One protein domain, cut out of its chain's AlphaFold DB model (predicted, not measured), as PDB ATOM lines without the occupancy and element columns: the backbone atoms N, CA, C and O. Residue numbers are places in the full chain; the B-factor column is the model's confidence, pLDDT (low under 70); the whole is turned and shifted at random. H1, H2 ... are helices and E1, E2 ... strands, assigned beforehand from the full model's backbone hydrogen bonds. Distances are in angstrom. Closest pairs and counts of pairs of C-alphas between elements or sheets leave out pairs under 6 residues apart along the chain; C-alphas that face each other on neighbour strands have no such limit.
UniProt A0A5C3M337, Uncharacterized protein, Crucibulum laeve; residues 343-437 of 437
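This is residues 343 to 437 of the 437 residues of an uncharacterized protein of Crucibulum laeve (UniProt A0A5C3M337). With little regular structure, this is a long, loop-rich shape: the hairpin E1 and E2 with its loop, residues 369 to 385, makes one end, and the short helix H1 lies towards the other. The printed part has 95 residues, 15 of them in E1, E2 and H1, in that chain order; the sheet, E1 - E2, is antiparallel and the class mixed. It is loose, with radius of gyration of the C-alphas 15.7 A, spanning 48 by 27 by 26 A.

Find C-alpha 365 at (29.738, 22.153, -13.584); from there E1, residues 365 to 368, runs 9.8 A. E2, residues 386 to 389, runs 9.4 A. H1, residues 419 to 425, runs 9.8 A to C-alpha 425 at (43.356, 38.002, -19.307).

In the hairpin, E1 and E2 run antiparallel at 139 degrees; find N 367 and O 387 within hydrogen-bond range, 2.8 A. E1 and H1 are apart. In H1 every O i to N i+4 pair is within range.

C-alphas 380 and 429, the farthest apart, are 48.9 A apart. The printed part has no cut; both links are long. Residues 430 to 437 have pLDDT under 70.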
ATOM      1  N   ALA A 343      36.233  19.093  -5.383       85.75
ATOM      2  CA  ALA A 343      35.170  19.910  -4.814       85.75
ATOM      3  C   ALA A 343      34.029  20.125  -5.826       85.75
ATOM      4  O   ALA A 343      34.247  20.202  -7.035       85.75
ATOM      5  N   ASP A 344      32.810  20.262  -5.311       84.88
ATOM      6  CA  ASP A 344      31.576  20.343  -6.102       84.88
ATOM      7  C   ASP A 344      31.575  21.471  -7.156       84.88
ATOM      8  O   ASP A 344      30.937  21.351  -8.198       84.88
ATOM      9  N   TYR A 345      32.329  22.539  -6.902       88.06
ATOM     10  CA  TYR A 345      32.498  23.712  -7.765       88.06
ATOM     11  C   TYR A 345      33.931  23.843  -8.306       88.06
ATOM     12  O   TYR A 345      34.345  24.921  -8.733       88.06
ATOM     13  N   ALA A 346      34.732  22.778  -8.254       89.06
ATOM     14  CA  ALA A 346      36.116  22.826  -8.699       89.06
ATOM     15  C   ALA A 346      36.238  23.211 -10.180       89.06
ATOM     16  O   ALA A 346      35.371  22.924 -11.011       89.06
ATOM     17  N   LEU A 347      37.365  23.839 -10.504       89.25
ATOM     18  CA  LEU A 347      37.729  24.183 -11.870       89.25
ATOM     19  C   LEU A 347      37.764  22.934 -12.752       89.25
ATOM     20  O   LEU A 347      38.394  21.932 -12.413       89.25
ATOM     21  N   SER A 348      37.122  23.017 -13.915       86.81
ATOM     22  CA  SER A 348      37.140  21.951 -14.911       86.81
ATOM     23  C   SER A 348      37.344  22.534 -16.297       86.81
ATOM     24  O   SER A 348      36.451  23.172 -16.848       86.81
ATOM     25  N   ALA A 349      38.506  22.268 -16.893       85.62
ATOM     26  CA  ALA A 349      38.778  22.625 -18.286       85.62
ATOM     27  C   ALA A 349      37.983  21.760 -19.285       85.62
ATOM     28  O   ALA A 349      37.900  22.071 -20.475       85.62
ATOM     29  N   ARG A 350      37.382  20.659 -18.817       84.12
ATOM     30  CA  ARG A 350      36.710  19.685 -19.672       84.12
ATOM     31  C   ARG A 350      35.454  20.306 -20.282       84.12
ATOM     32  O   ARG A 350      34.549  20.715 -19.559       84.12
ATOM     33  N   LYS A 351      35.375  20.316 -21.617       86.62
ATOM     34  CA  LYS A 351      34.253  20.882 -22.391       86.62
ATOM     35  C   LYS A 351      34.036  22.391 -22.184       86.62
ATOM     36  O   LYS A 351      32.948  22.880 -22.491       86.62
ATOM     37  N   MET A 352      35.030  23.133 -21.685       88.81
ATOM     38  CA  MET A 352      34.916  24.590 -21.600       88.81
ATOM     39  C   MET A 352      34.697  25.182 -23.003       88.81
ATOM     40  O   MET A 352      35.467  24.889 -23.922       88.81
ATOM     41  N   PRO A 353      33.674  26.028 -23.211       90.12
ATOM     42  CA  PRO A 353      33.472  26.667 -24.498       90.12
ATOM     43  C   PRO A 353      34.565  27.707 -24.747       90.12
ATOM     44  O   PRO A 353      34.990  28.443 -23.854       90.12
ATOM     45  N   LYS A 354      35.008  27.797 -26.004       88.31
ATOM     46  CA  LYS A 354      35.981  28.814 -26.422       88.31
ATOM     47  C   LYS A 354      35.406  30.226 -26.309       88.31
ATOM     48  O   LYS A 354      36.096  31.131 -25.845       88.31
ATOM     49  N   GLY A 355      34.170  30.401 -26.770       89.44
ATOM     50  CA  GLY A 355      33.458  31.674 -26.735       89.44
ATOM     51  C   GLY A 355      32.661  31.867 -25.450       89.44
ATOM     52  O   GLY A 355      32.411  30.917 -24.706       89.44
ATOM     53  N   MET A 356      32.237  33.110 -25.239       92.12
ATOM     54  CA  MET A 356      31.308  33.477 -24.179       92.12
ATOM     55  C   MET A 356      30.037  32.627 -24.240       92.12
ATOM     56  O   MET A 356      29.503  32.338 -25.318       92.12
ATOM     57  N   SER A 357      29.550  32.221 -23.072       92.06
ATOM     58  CA  SER A 357      28.319  31.445 -22.973       92.06
ATOM     59  C   SER A 357      27.073  32.296 -23.207       92.06
ATOM     60  O   SER A 357      27.084  33.512 -23.053       92.06
ATOM     61  N   LYS A 358      25.970  31.642 -23.576       91.06
ATOM     62  CA  LYS A 358      24.660  32.287 -23.758       91.06
ATOM     63  C   LYS A 358      23.798  32.084 -22.510       91.06
ATOM     64  O   LYS A 358      23.903  31.014 -21.910       91.06
ATOM     65  N   PRO A 359      22.862  32.996 -22.183       87.69
ATOM     66  CA  PRO A 359      22.010  32.875 -20.995       87.69
ATOM     67  C   PRO A 359      21.292  31.526 -20.849       87.69
ATOM     68  O   PRO A 359      21.291  30.934 -19.778       87.69
ATOM     69  N   LYS A 360      20.737  30.985 -21.943       86.44
ATOM     70  CA  LYS A 360      20.013  29.699 -21.924       86.44
ATOM     71  C   LYS A 360      20.915  28.466 -21.822       86.44
ATOM     72  O   LYS A 360      20.433  27.383 -21.521       86.44
ATOM     73  N   THR A 361      22.200  28.605 -22.129       88.69
ATOM     74  CA  THR A 361      23.159  27.495 -22.201       88.69
ATOM     75  C   THR A 361      24.452  27.886 -21.498       88.69
ATOM     76  O   THR A 361      25.538  27.693 -22.048       88.69
ATOM     77  N   ASN A 362      24.336  28.495 -20.312       92.62
ATOM     78  CA  ASN A 362      25.502  28.950 -19.570       92.62
ATOM     79  C   ASN A 362      26.416  27.762 -19.241       92.62
ATOM     80  O   ASN A 362      25.936  26.647 -18.993       92.62
ATOM     81  N   PHE A 363      27.730  27.965 -19.295       92.44
ATOM     82  CA  PHE A 363      28.679  26.921 -18.932       92.44
ATOM     83  C   PHE A 363      28.893  26.884 -17.419       92.44
ATOM     84  O   PHE A 363      28.940  27.910 -16.752       92.44
ATOM     85  N   GLY A 364      29.027  25.680 -16.883       91.25
ATOM     86  CA  GLY A 364      29.151  25.415 -15.458       91.25
ATOM     87  C   GLY A 364      29.298  23.922 -15.227       91.25
ATOM     88  O   GLY A 364      29.158  23.131 -16.169       91.25
ATOM     89  N   VAL A 365      29.583  23.550 -13.988       89.25
ATOM     90  CA  VAL A 365      29.738  22.153 -13.584       89.25
ATOM     91  C   VAL A 365      28.399  21.581 -13.141       89.25
ATOM     92  O   VAL A 365      27.554  22.285 -12.590       89.25
ATOM     93  N   GLU A 366      28.182  20.306 -13.447       88.44
ATOM     94  CA  GLU A 366      27.010  19.588 -12.965       88.44
ATOM     95  C   GLU A 366      27.217  19.196 -11.508       88.44
ATOM     96  O   GLU A 366      28.152  18.471 -11.170       88.44
ATOM     97  N   HIS A 367      26.301  19.643 -10.666       86.31
ATOM     98  CA  HIS A 367      26.287  19.368  -9.247       86.31
ATOM     99  C   HIS A 367      25.062  18.534  -8.894       86.31
ATOM    100  O   HIS A 367      23.959  18.816  -9.354       86.31
ATOM    101  N   ASN A 368      25.247  17.478  -8.101       87.69
ATOM    102  CA  ASN A 368      24.125  16.667  -7.639       87.69
ATOM    103  C   ASN A 368      23.347  17.456  -6.585       87.69
ATOM    104  O   ASN A 368      23.890  17.757  -5.522       87.69
ATOM    105  N   MET A 369      22.065  17.708  -6.843       86.06
ATOM    106  CA  MET A 369      21.218  18.435  -5.909       86.06
ATOM    107  C   MET A 369      21.083  17.659  -4.600       86.06
ATOM    108  O   MET A 369      20.763  16.466  -4.589       86.06
ATOM    109  N   ILE A 370      21.300  18.356  -3.488       83.00
ATOM    110  CA  ILE A 370      21.189  17.801  -2.143       83.00
ATOM    111  C   ILE A 370      19.921  18.346  -1.490       83.00
ATOM    112  O   ILE A 370      19.698  19.553  -1.442       83.00
ATOM    113  N   GLY A 371      19.075  17.448  -0.991       82.88
ATOM    114  CA  GLY A 371      17.865  17.811  -0.268       82.88
ATOM    115  C   GLY A 371      18.160  18.364   1.130       82.88
ATOM    116  O   GLY A 371      19.274  18.235   1.641       82.88
ATOM    117  N   PRO A 372      17.144  18.911   1.819       81.81
ATOM    118  CA  PRO A 372      17.292  19.452   3.176       81.81
ATOM    119  C   PRO A 372      17.749  18.410   4.211       81.81
ATOM    120  O   PRO A 372      18.228  18.761   5.282       81.81
ATOM    121  N   ASN A 373      17.632  17.121   3.894       77.69
ATOM    122  CA  ASN A 373      18.112  16.001   4.703       77.69
ATOM    123  C   ASN A 373      19.589  15.633   4.446       77.69
ATOM    124  O   ASN A 373      20.050  14.608   4.944       77.69
ATOM    125  N   GLY A 374      20.313  16.404   3.627       74.25
ATOM    126  CA  GLY A 374      21.708  16.137   3.273       74.25
ATOM    127  C   GLY A 374      21.907  14.999   2.265       74.25
ATOM    128  O   GLY A 374      23.053  14.681   1.941       74.25
ATOM    129  N   LYS A 375      20.826  14.401   1.743       75.06
ATOM    130  CA  LYS A 375      20.879  13.293   0.779       75.06
ATOM    131  C   LYS A 375      20.645  13.773  -0.657       75.06
ATOM    132  O   LYS A 375      19.928  14.757  -0.851       75.06
ATOM    133  N   PRO A 376      21.200  13.082  -1.667       81.75
ATOM    134  CA  PRO A 376      20.935  13.414  -3.061       81.75
ATOM    135  C   PRO A 376      19.449  13.294  -3.419       81.75
ATOM    136  O   PRO A 376      18.758  12.383  -2.952       81.75
ATOM    137  N   ILE A 377      18.967  14.211  -4.254       84.19
ATOM    138  CA  ILE A 377      17.606  14.194  -4.796       84.19
ATOM    139  C   ILE A 377      17.595  13.353  -6.071       84.19
ATOM    140  O   ILE A 377      18.490  13.468  -6.907       84.19
ATOM    141  N   TYR A 378      16.560  12.530  -6.235       84.12
ATOM    142  CA  TYR A 378      16.366  11.694  -7.417       84.12
ATOM    143  C   TYR A 378      15.114  12.126  -8.184       84.12
ATOM    144  O   TYR A 378      14.128  12.555  -7.582       84.12
ATOM    145  N   ASN A 379      15.148  12.005  -9.511       84.69
ATOM    146  CA  ASN A 379      13.984  12.196 -10.370       84.69
ATOM    147  C   ASN A 379      13.015  10.990 -10.266       84.69
ATOM    148  O   ASN A 379      13.289   9.992  -9.596       84.69
ATOM    149  N   THR A 380      11.877  11.055 -10.963       82.94
ATOM    150  CA  THR A 380      10.877   9.967 -10.995       82.94
ATOM    151  C   THR A 380      11.400   8.659 -11.591       82.94
ATOM    152  O   THR A 380      10.852   7.599 -11.298       82.94
ATOM    153  N   ASN A 381      12.455   8.724 -12.403       82.75
ATOM    154  CA  ASN A 381      13.070   7.575 -13.065       82.75
ATOM    155  C   ASN A 381      14.153   6.913 -12.194       82.75
ATOM    156  O   ASN A 381      14.584   5.803 -12.494       82.75
ATOM    157  N   GLY A 382      14.547   7.550 -11.086       76.75
ATOM    158  CA  GLY A 382      15.590   7.071 -10.183       76.75
ATOM    159  C   GLY A 382      16.991   7.609 -10.477       76.75
ATOM    160  O   GLY A 382      17.930   7.182  -9.808       76.75
ATOM    161  N   ASP A 383      17.145   8.552 -11.409       81.62
ATOM    162  CA  ASP A 383      18.425   9.219 -11.670       81.62
ATOM    163  C   ASP A 383      18.633  10.397 -10.719       81.62
ATOM    164  O   ASP A 383      17.678  11.031 -10.267       81.62
ATOM    165  N   LEU A 384      19.896  10.724 -10.450       84.75
ATOM    166  CA  LEU A 384      20.265  11.895  -9.659       84.75
ATOM    167  C   LEU A 384      19.827  13.183 -10.360       84.75
ATOM    168  O   LEU A 384      20.179  13.427 -11.516       84.75
ATOM    169  N   LEU A 385      19.097  14.025  -9.633       88.25
ATOM    170  CA  LEU A 385      18.780  15.365 -10.091       88.25
ATOM    171  C   LEU A 385      20.036  16.227  -9.970       88.25
ATOM    172  O   LEU A 385      20.664  16.290  -8.911       88.25
ATOM    173  N   LYS A 386      20.401  16.879 -11.069       89.69
ATOM    174  CA  LYS A 386      21.593  17.713 -11.154       89.69
ATOM    175  C   LYS A 386      21.214  19.143 -11.475       89.69
ATOM    176  O   LYS A 386      20.357  19.382 -12.324       89.69
ATOM    177  N   GLU A 387      21.896  20.074 -10.836       90.06
ATOM    178  CA  GLU A 387      21.867  21.485 -11.182       90.06
ATOM    179  C   GLU A 387      23.197  21.904 -11.805       90.06
ATOM    180  O   GLU A 387      24.214  21.221 -11.677       90.06
ATOM    181  N   LYS A 388      23.185  23.016 -12.533       88.94
ATOM    182  CA  LYS A 388      24.391  23.560 -13.147       88.94
ATOM    183  C   LYS A 388      24.855  24.753 -12.332       88.94
ATOM    184  O   LYS A 388      24.135  25.744 -12.256       88.94
ATOM    185  N   VAL A 389      26.044  24.651 -11.752       91.12
ATOM    186  CA  VAL A 389      26.615  25.686 -10.882       91.12
ATOM    187  C   VAL A 389      27.855  26.307 -11.506       91.12
ATOM    188  O   VAL A 389      28.528  25.704 -12.352       91.12
ATOM    189  N   ASN A 390      28.156  27.536 -11.094       93.06
ATOM    190  CA  ASN A 390      29.371  28.217 -11.514       93.06
ATOM    191  C   ASN A 390      30.597  27.529 -10.903       93.06
ATOM    192  O   ASN A 390      30.580  27.116  -9.744       93.06
ATOM    193  N   MET A 391      31.665  27.409 -11.689       94.00
ATOM    194  CA  MET A 391      32.968  26.995 -11.166       94.00
ATOM    195  C   MET A 391      33.543  28.068 -10.238       94.00
ATOM    196  O   MET A 391      33.251  29.254 -10.401       94.00
ATOM    197  N   ALA A 392      34.416  27.648  -9.325       92.75
ATOM    198  CA  ALA A 392      35.278  28.543  -8.567       92.75
ATOM    199  C   ALA A 392      36.158  29.402  -9.484       92.75
ATOM    200  O   ALA A 392      36.384  29.079 -10.653       92.75
ATOM    201  N   ASN A 393      36.679  30.485  -8.915       93.69
ATOM    202  CA  ASN A 393      37.630  31.357  -9.586       93.69
ATOM    203  C   ASN A 393      38.937  30.617  -9.905       93.69
ATOM    204  O   ASN A 393      39.390  29.737  -9.167       93.69
ATOM    205  N   GLY A 394      39.541  31.000 -11.028       90.94
ATOM    206  CA  GLY A 394      40.921  30.670 -11.355       90.94
ATOM    207  C   GLY A 394      41.904  31.475 -10.507       90.94
ATOM    208  O   GLY A 394      41.513  32.307  -9.687       90.94
ATOM    209  N   LYS A 395      43.199  31.247 -10.729       93.19
ATOM    210  CA  LYS A 395      44.271  32.049 -10.132       93.19
ATOM    211  C   LYS A 395      45.285  32.453 -11.192       93.19
ATOM    212  O   LYS A 395      45.722  31.620 -11.987       93.19
ATOM    213  N   PHE A 396      45.680  33.718 -11.169       91.12
ATOM    214  CA  PHE A 396      46.803  34.222 -11.947       91.12
ATOM    215  C   PHE A 396      48.142  33.755 -11.354       91.12
ATOM    216  O   PHE A 396      48.206  33.193 -10.259       91.12
ATOM    217  N   LYS A 397      49.240  33.987 -12.088       88.31
ATOM    218  CA  LYS A 397      50.597  33.605 -11.647       88.31
ATOM    219  C   LYS A 397      51.039  34.318 -10.365       88.31
ATOM    220  O   LYS A 397      51.854  33.777  -9.632       88.31
ATOM    221  N   ASP A 398      50.513  35.510 -10.115       91.44
ATOM    222  CA  ASP A 398      50.759  36.298  -8.904       91.44
ATOM    223  C   ASP A 398      49.870  35.875  -7.716       91.44
ATOM    224  O   ASP A 398      49.962  36.454  -6.638       91.44
ATOM    225  N   GLY A 399      49.015  34.862  -7.901       90.44
ATOM    226  CA  GLY A 399      48.101  34.346  -6.886       90.44
ATOM    227  C   GLY A 399      46.771  35.093  -6.780       90.44
ATOM    228  O   GLY A 399      45.912  34.654  -6.015       90.44
ATOM    229  N   THR A 400      46.570  36.172  -7.544       93.19
ATOM    230  CA  THR A 400      45.297  36.904  -7.562       93.19
ATOM    231  C   THR A 400      44.190  36.075  -8.214       93.19
ATOM    232  O   THR A 400      44.446  35.220  -9.068       93.19
ATOM    233  N   GLU A 401      42.946  36.276  -7.777       94.06
ATOM    234  CA  GLU A 401      41.811  35.518  -8.303       94.06
ATOM    235  C   GLU A 401      41.430  35.972  -9.713       94.06
ATOM    236  O   GLU A 401      41.344  37.162 -10.010       94.06
ATOM    237  N   GLN A 402      41.146  34.995 -10.572       93.38
ATOM    238  CA  GLN A 402      40.576  35.215 -11.890       93.38
ATOM    239  C   GLN A 402      39.114  34.776 -11.896       93.38
ATOM    240  O   GLN A 402      38.804  33.583 -11.868       93.38
ATOM    241  N   GLU A 403      38.204  35.733 -12.015       94.56
ATOM    242  CA  GLU A 403      36.795  35.420 -12.222       94.56
ATOM    243  C   GLU A 403      36.579  34.790 -13.601       94.56
ATOM    244  O   GLU A 403      36.931  35.367 -14.632       94.56
ATOM    245  N   LEU A 404      35.964  33.609 -13.640       94.44
ATOM    246  CA  LEU A 404      35.652  32.916 -14.900       94.44
ATOM    247  C   LEU A 404      34.289  33.308 -15.484       94.44
ATOM    248  O   LEU A 404      33.966  32.996 -16.637       94.44
ATOM    249  N   TYR A 405      33.495  33.997 -14.676       95.81
ATOM    250  CA  TYR A 405      32.179  34.519 -14.999       95.81
ATOM    251  C   TYR A 405      32.244  36.040 -14.964       95.81
ATOM    252  O   TYR A 405      33.090  36.604 -14.275       95.81
ATOM    253  N   PHE A 406      31.401  36.724 -15.734       94.75
ATOM    254  CA  PHE A 406      31.367  38.182 -15.661       94.75
ATOM    255  C   PHE A 406      30.821  38.651 -14.302       94.75
ATOM    256  O   PHE A 406      29.792  38.117 -13.870       94.75
ATOM    257  N   PRO A 407      31.458  39.652 -13.668       92.81
ATOM    258  CA  PRO A 407      31.046  40.157 -12.364       92.81
ATOM    259  C   PRO A 407      29.694  40.867 -12.417       92.81
ATOM    260  O   PRO A 407      29.182  41.237 -13.481       92.81
ATOM    261  N   GLU A 408      29.130  41.092 -11.234       90.94
ATOM    262  CA  GLU A 408      27.937  41.911 -11.060       90.94
ATOM    263  C   GLU A 408      28.173  43.339 -11.591       90.94
ATOM    264  O   GLU A 408      29.239  43.924 -11.408       90.94
ATOM    265  N   GLY A 409      27.193  43.890 -12.315       88.94
ATOM    266  CA  GLY A 409      27.303  45.196 -12.981       88.94
ATOM    267  C   GLY A 409      27.828  45.161 -14.424       88.94
ATOM    268  O   GLY A 409      27.748  46.175 -15.116       88.94
ATOM    269  N   HIS A 410      28.304  44.016 -14.922       91.50
ATOM    270  CA  HIS A 410      28.630  43.838 -16.340       91.50
ATOM    271  C   HIS A 410      27.370  43.538 -17.180       91.50
ATOM    272  O   HIS A 410      26.459  42.862 -16.706       91.50
ATOM    273  N   GLU A 411      27.328  43.945 -18.457       91.62
ATOM    274  CA  GLU A 411      26.191  43.657 -19.365       91.62
ATOM    275  C   GLU A 411      25.893  42.148 -19.467       91.62
ATOM    276  O   GLU A 411      24.748  41.719 -19.563       91.62
ATOM    277  N   ASN A 412      26.949  41.337 -19.381       91.69
ATOM    278  CA  ASN A 412      26.902  39.875 -19.438       91.69
ATOM    279  C   ASN A 412      27.052  39.198 -18.059       91.69
ATOM    280  O   ASN A 412      27.510  38.056 -18.005       91.69
ATOM    281  N   ALA A 413      26.736  39.893 -16.957       93.12
ATOM    282  CA  ALA A 413      26.919  39.404 -15.584       93.12
ATOM    283  C   ALA A 413      26.415  37.960 -15.384       93.12
ATOM    284  O   ALA A 413      25.337  37.579 -15.845       93.12
ATOM    285  N   GLY A 414      27.219  37.138 -14.706       92.31
ATOM    286  CA  GLY A 414      26.923  35.731 -14.424       92.31
ATOM    287  C   GLY A 414      27.144  34.761 -15.593       92.31
ATOM    288  O   GLY A 414      27.104  33.545 -15.383       92.31
ATOM    289  N   LEU A 415      27.415  35.240 -16.813       94.56
ATOM    290  CA  LEU A 415      27.766  34.370 -17.940       94.56
ATOM    291  C   LEU A 415      29.235  33.959 -17.881       94.56
ATOM    292  O   LEU A 415      30.109  34.756 -17.548       94.56
ATOM    293  N   PHE A 416      29.515  32.711 -18.251       95.19
ATOM    294  CA  PHE A 416      30.887  32.234 -18.395       95.19
ATOM    295  C   PHE A 416      31.578  32.958 -19.557       95.19
ATOM    296  O   PHE A 416      31.077  32.950 -20.689       95.19
ATOM    297  N   LYS A 417      32.749  33.545 -19.282       94.62
ATOM    298  CA  LYS A 417      33.507  34.394 -20.217       94.62
ATOM    299  C   LYS A 417      33.958  33.654 -21.480       94.62
ATOM    300  O   LYS A 417      34.043  34.246 -22.554       94.62
ATOM    301  N   GLY A 418      34.203  32.348 -21.374       92.56
ATOM    302  CA  GLY A 418      34.802  31.553 -22.442       92.56
ATOM    303  C   GLY A 418      36.327  31.549 -22.367       92.56
ATOM    304  O   GLY A 418      36.950  32.531 -21.959       92.56
ATOM    305  N   MET A 419      36.947  30.445 -22.793       91.00
ATOM    306  CA  MET A 419      38.406  30.276 -22.705       91.00
ATOM    307  C   MET A 419      39.183  31.366 -23.448       91.00
ATOM    308  O   MET A 419      40.292  31.701 -23.051       91.00
ATOM    309  N   GLY A 420      38.628  31.919 -24.532       88.94
ATOM    310  CA  GLY A 420      39.292  32.964 -25.309       88.94
ATOM    311  C   GLY A 420      39.584  34.217 -24.483       88.94
ATOM    312  O   GLY A 420      40.709  34.707 -24.530       88.94
ATOM    313  N   ILE A 421      38.601  34.682 -23.707       90.94
ATOM    314  CA  ILE A 421      38.731  35.855 -22.830       90.94
ATOM    315  C   ILE A 421      39.624  35.513 -21.634       90.94
ATOM    316  O   ILE A 421      40.584  36.226 -21.370       90.94
ATOM    317  N   ILE A 422      39.380  34.368 -20.987       91.94
ATOM    318  CA  ILE A 422      40.161  33.894 -19.829       91.94
ATOM    319  C   ILE A 422      41.662  33.802 -20.164       91.94
ATOM    320  O   ILE A 422      42.514  34.193 -19.370       91.94
ATOM    321  N   LEU A 423      42.016  33.323 -21.360       89.88
ATOM    322  CA  LEU A 423      43.410  33.262 -21.810       89.88
ATOM    323  C   LEU A 423      43.978  34.644 -22.174       89.88
ATOM    324  O   LEU A 423      45.158  34.896 -21.938       89.88
ATOM    325  N   GLN A 424      43.174  35.546 -22.736       90.12
ATOM    326  CA  GLN A 424      43.612  36.923 -22.999       90.12
ATOM    327  C   GLN A 424      43.916  37.676 -21.700       90.12
ATOM    328  O   GLN A 424      44.933  38.362 -21.634       90.12
ATOM    329  N   GLU A 425      43.101  37.485 -20.659       90.88
ATOM    330  CA  GLU A 425      43.356  38.002 -19.307       90.88
ATOM    331  C   GLU A 425      44.688  37.472 -18.741       90.88
ATOM    332  O   GLU A 425      45.414  38.200 -18.075       90.88
ATOM    333  N   HIS A 426      45.076  36.241 -19.095       86.94
ATOM    334  CA  HIS A 426      46.389  35.660 -18.782       86.94
ATOM    335  C   HIS A 426      47.548  36.158 -19.675       86.94
ATOM    336  O   HIS A 426      48.671  35.661 -19.563       86.94
ATOM    337  N   GLY A 427      47.305  37.108 -20.583       86.44
ATOM    338  CA  GLY A 427      48.319  37.683 -21.470       86.44
ATOM    339  C   GLY A 427      48.591  36.884 -22.753       86.44
ATOM    340  O   GLY A 427      49.531  37.202 -23.489       86.44
ATOM    341  N   PHE A 428      47.785  35.864 -23.076       85.19
ATOM    342  CA  PHE A 428      47.935  35.118 -24.328       85.19
ATOM    343  C   PHE A 428      47.367  35.914 -25.515       85.19
ATOM    344  O   PHE A 428      46.157  36.033 -25.690       85.19
ATOM    345  N   LYS A 429      48.257  36.419 -26.378       71.88
ATOM    346  CA  LYS A 429      47.911  37.343 -27.478       71.88
ATOM    347  C   LYS A 429      47.179  36.701 -28.672       71.88
ATOM    348  O   LYS A 429      46.455  37.399 -29.368       71.88
ATOM    349  N   ASN A 430      47.318  35.388 -28.896       67.38
ATOM    350  CA  ASN A 430      46.726  34.672 -30.041       67.38
ATOM    351  C   ASN A 430      45.866  33.474 -29.599       67.38
ATOM    352  O   ASN A 430      46.317  32.327 -29.571       67.38
ATOM    353  N   THR A 431      44.597  33.726 -29.271       65.12
ATOM    354  CA  THR A 431      43.611  32.681 -28.918       65.12
ATOM    355  C   THR A 431      42.736  32.256 -30.108       65.12
ATOM    356  O   THR A 431      42.040  31.239 -30.056       65.12
ATOM    357  N   THR A 432      42.815  32.977 -31.228       59.28
ATOM    358  CA  THR A 432      41.998  32.799 -32.437       59.28
ATOM    359  C   THR A 432      42.235  31.451 -33.133       59.28
ATOM    360  O   THR A 432      41.263  30.839 -33.570       59.28
ATOM    361  N   GLY A 433      43.461  30.910 -33.118       55.50
ATOM    362  CA  GLY A 433      43.819  29.627 -33.756       55.50
ATOM    363  C   GLY A 433      43.732  28.371 -32.875       55.50
ATOM    364  O   GLY A 433      43.853  27.261 -33.383       55.50
ATOM    365  N   LYS A 434      43.508  28.506 -31.561       57.38
ATOM    366  CA  LYS A 434      43.444  27.349 -30.650       57.38
ATOM    367  C   LYS A 434      42.054  26.702 -30.710       57.38
ATOM    368  O   LYS A 434      41.044  27.406 -30.586       57.38
ATOM    369  N   LYS A 435      41.987  25.388 -30.951       54.12
ATOM    370  CA  LYS A 435      40.739  24.603 -30.925       54.12
ATOM    371  C   LYS A 435      40.408  24.213 -29.479       54.12
ATOM    372  O   LYS A 435      41.318  24.012 -28.682       54.12
ATOM    373  N   SER A 436      39.120  24.148 -29.144       53.53
ATOM    374  CA  SER A 436      38.679  23.481 -27.912       53.53
ATOM    375  C   SER A 436      38.935  21.981 -28.059       53.53
ATOM    376  O   SER A 436      38.596  21.434 -29.111       53.53
ATOM    377  N   LEU A 437      39.544  21.364 -27.046       48.94
ATOM    378  CA  LEU A 437      39.712  19.910 -26.950       48.94
ATOM    379  C   LEU A 437      38.383  19.211 -26.653       48.94
ATOM    380  O   LEU A 437      37.598  19.760 -25.841       48.94
TER     381      LEU A 437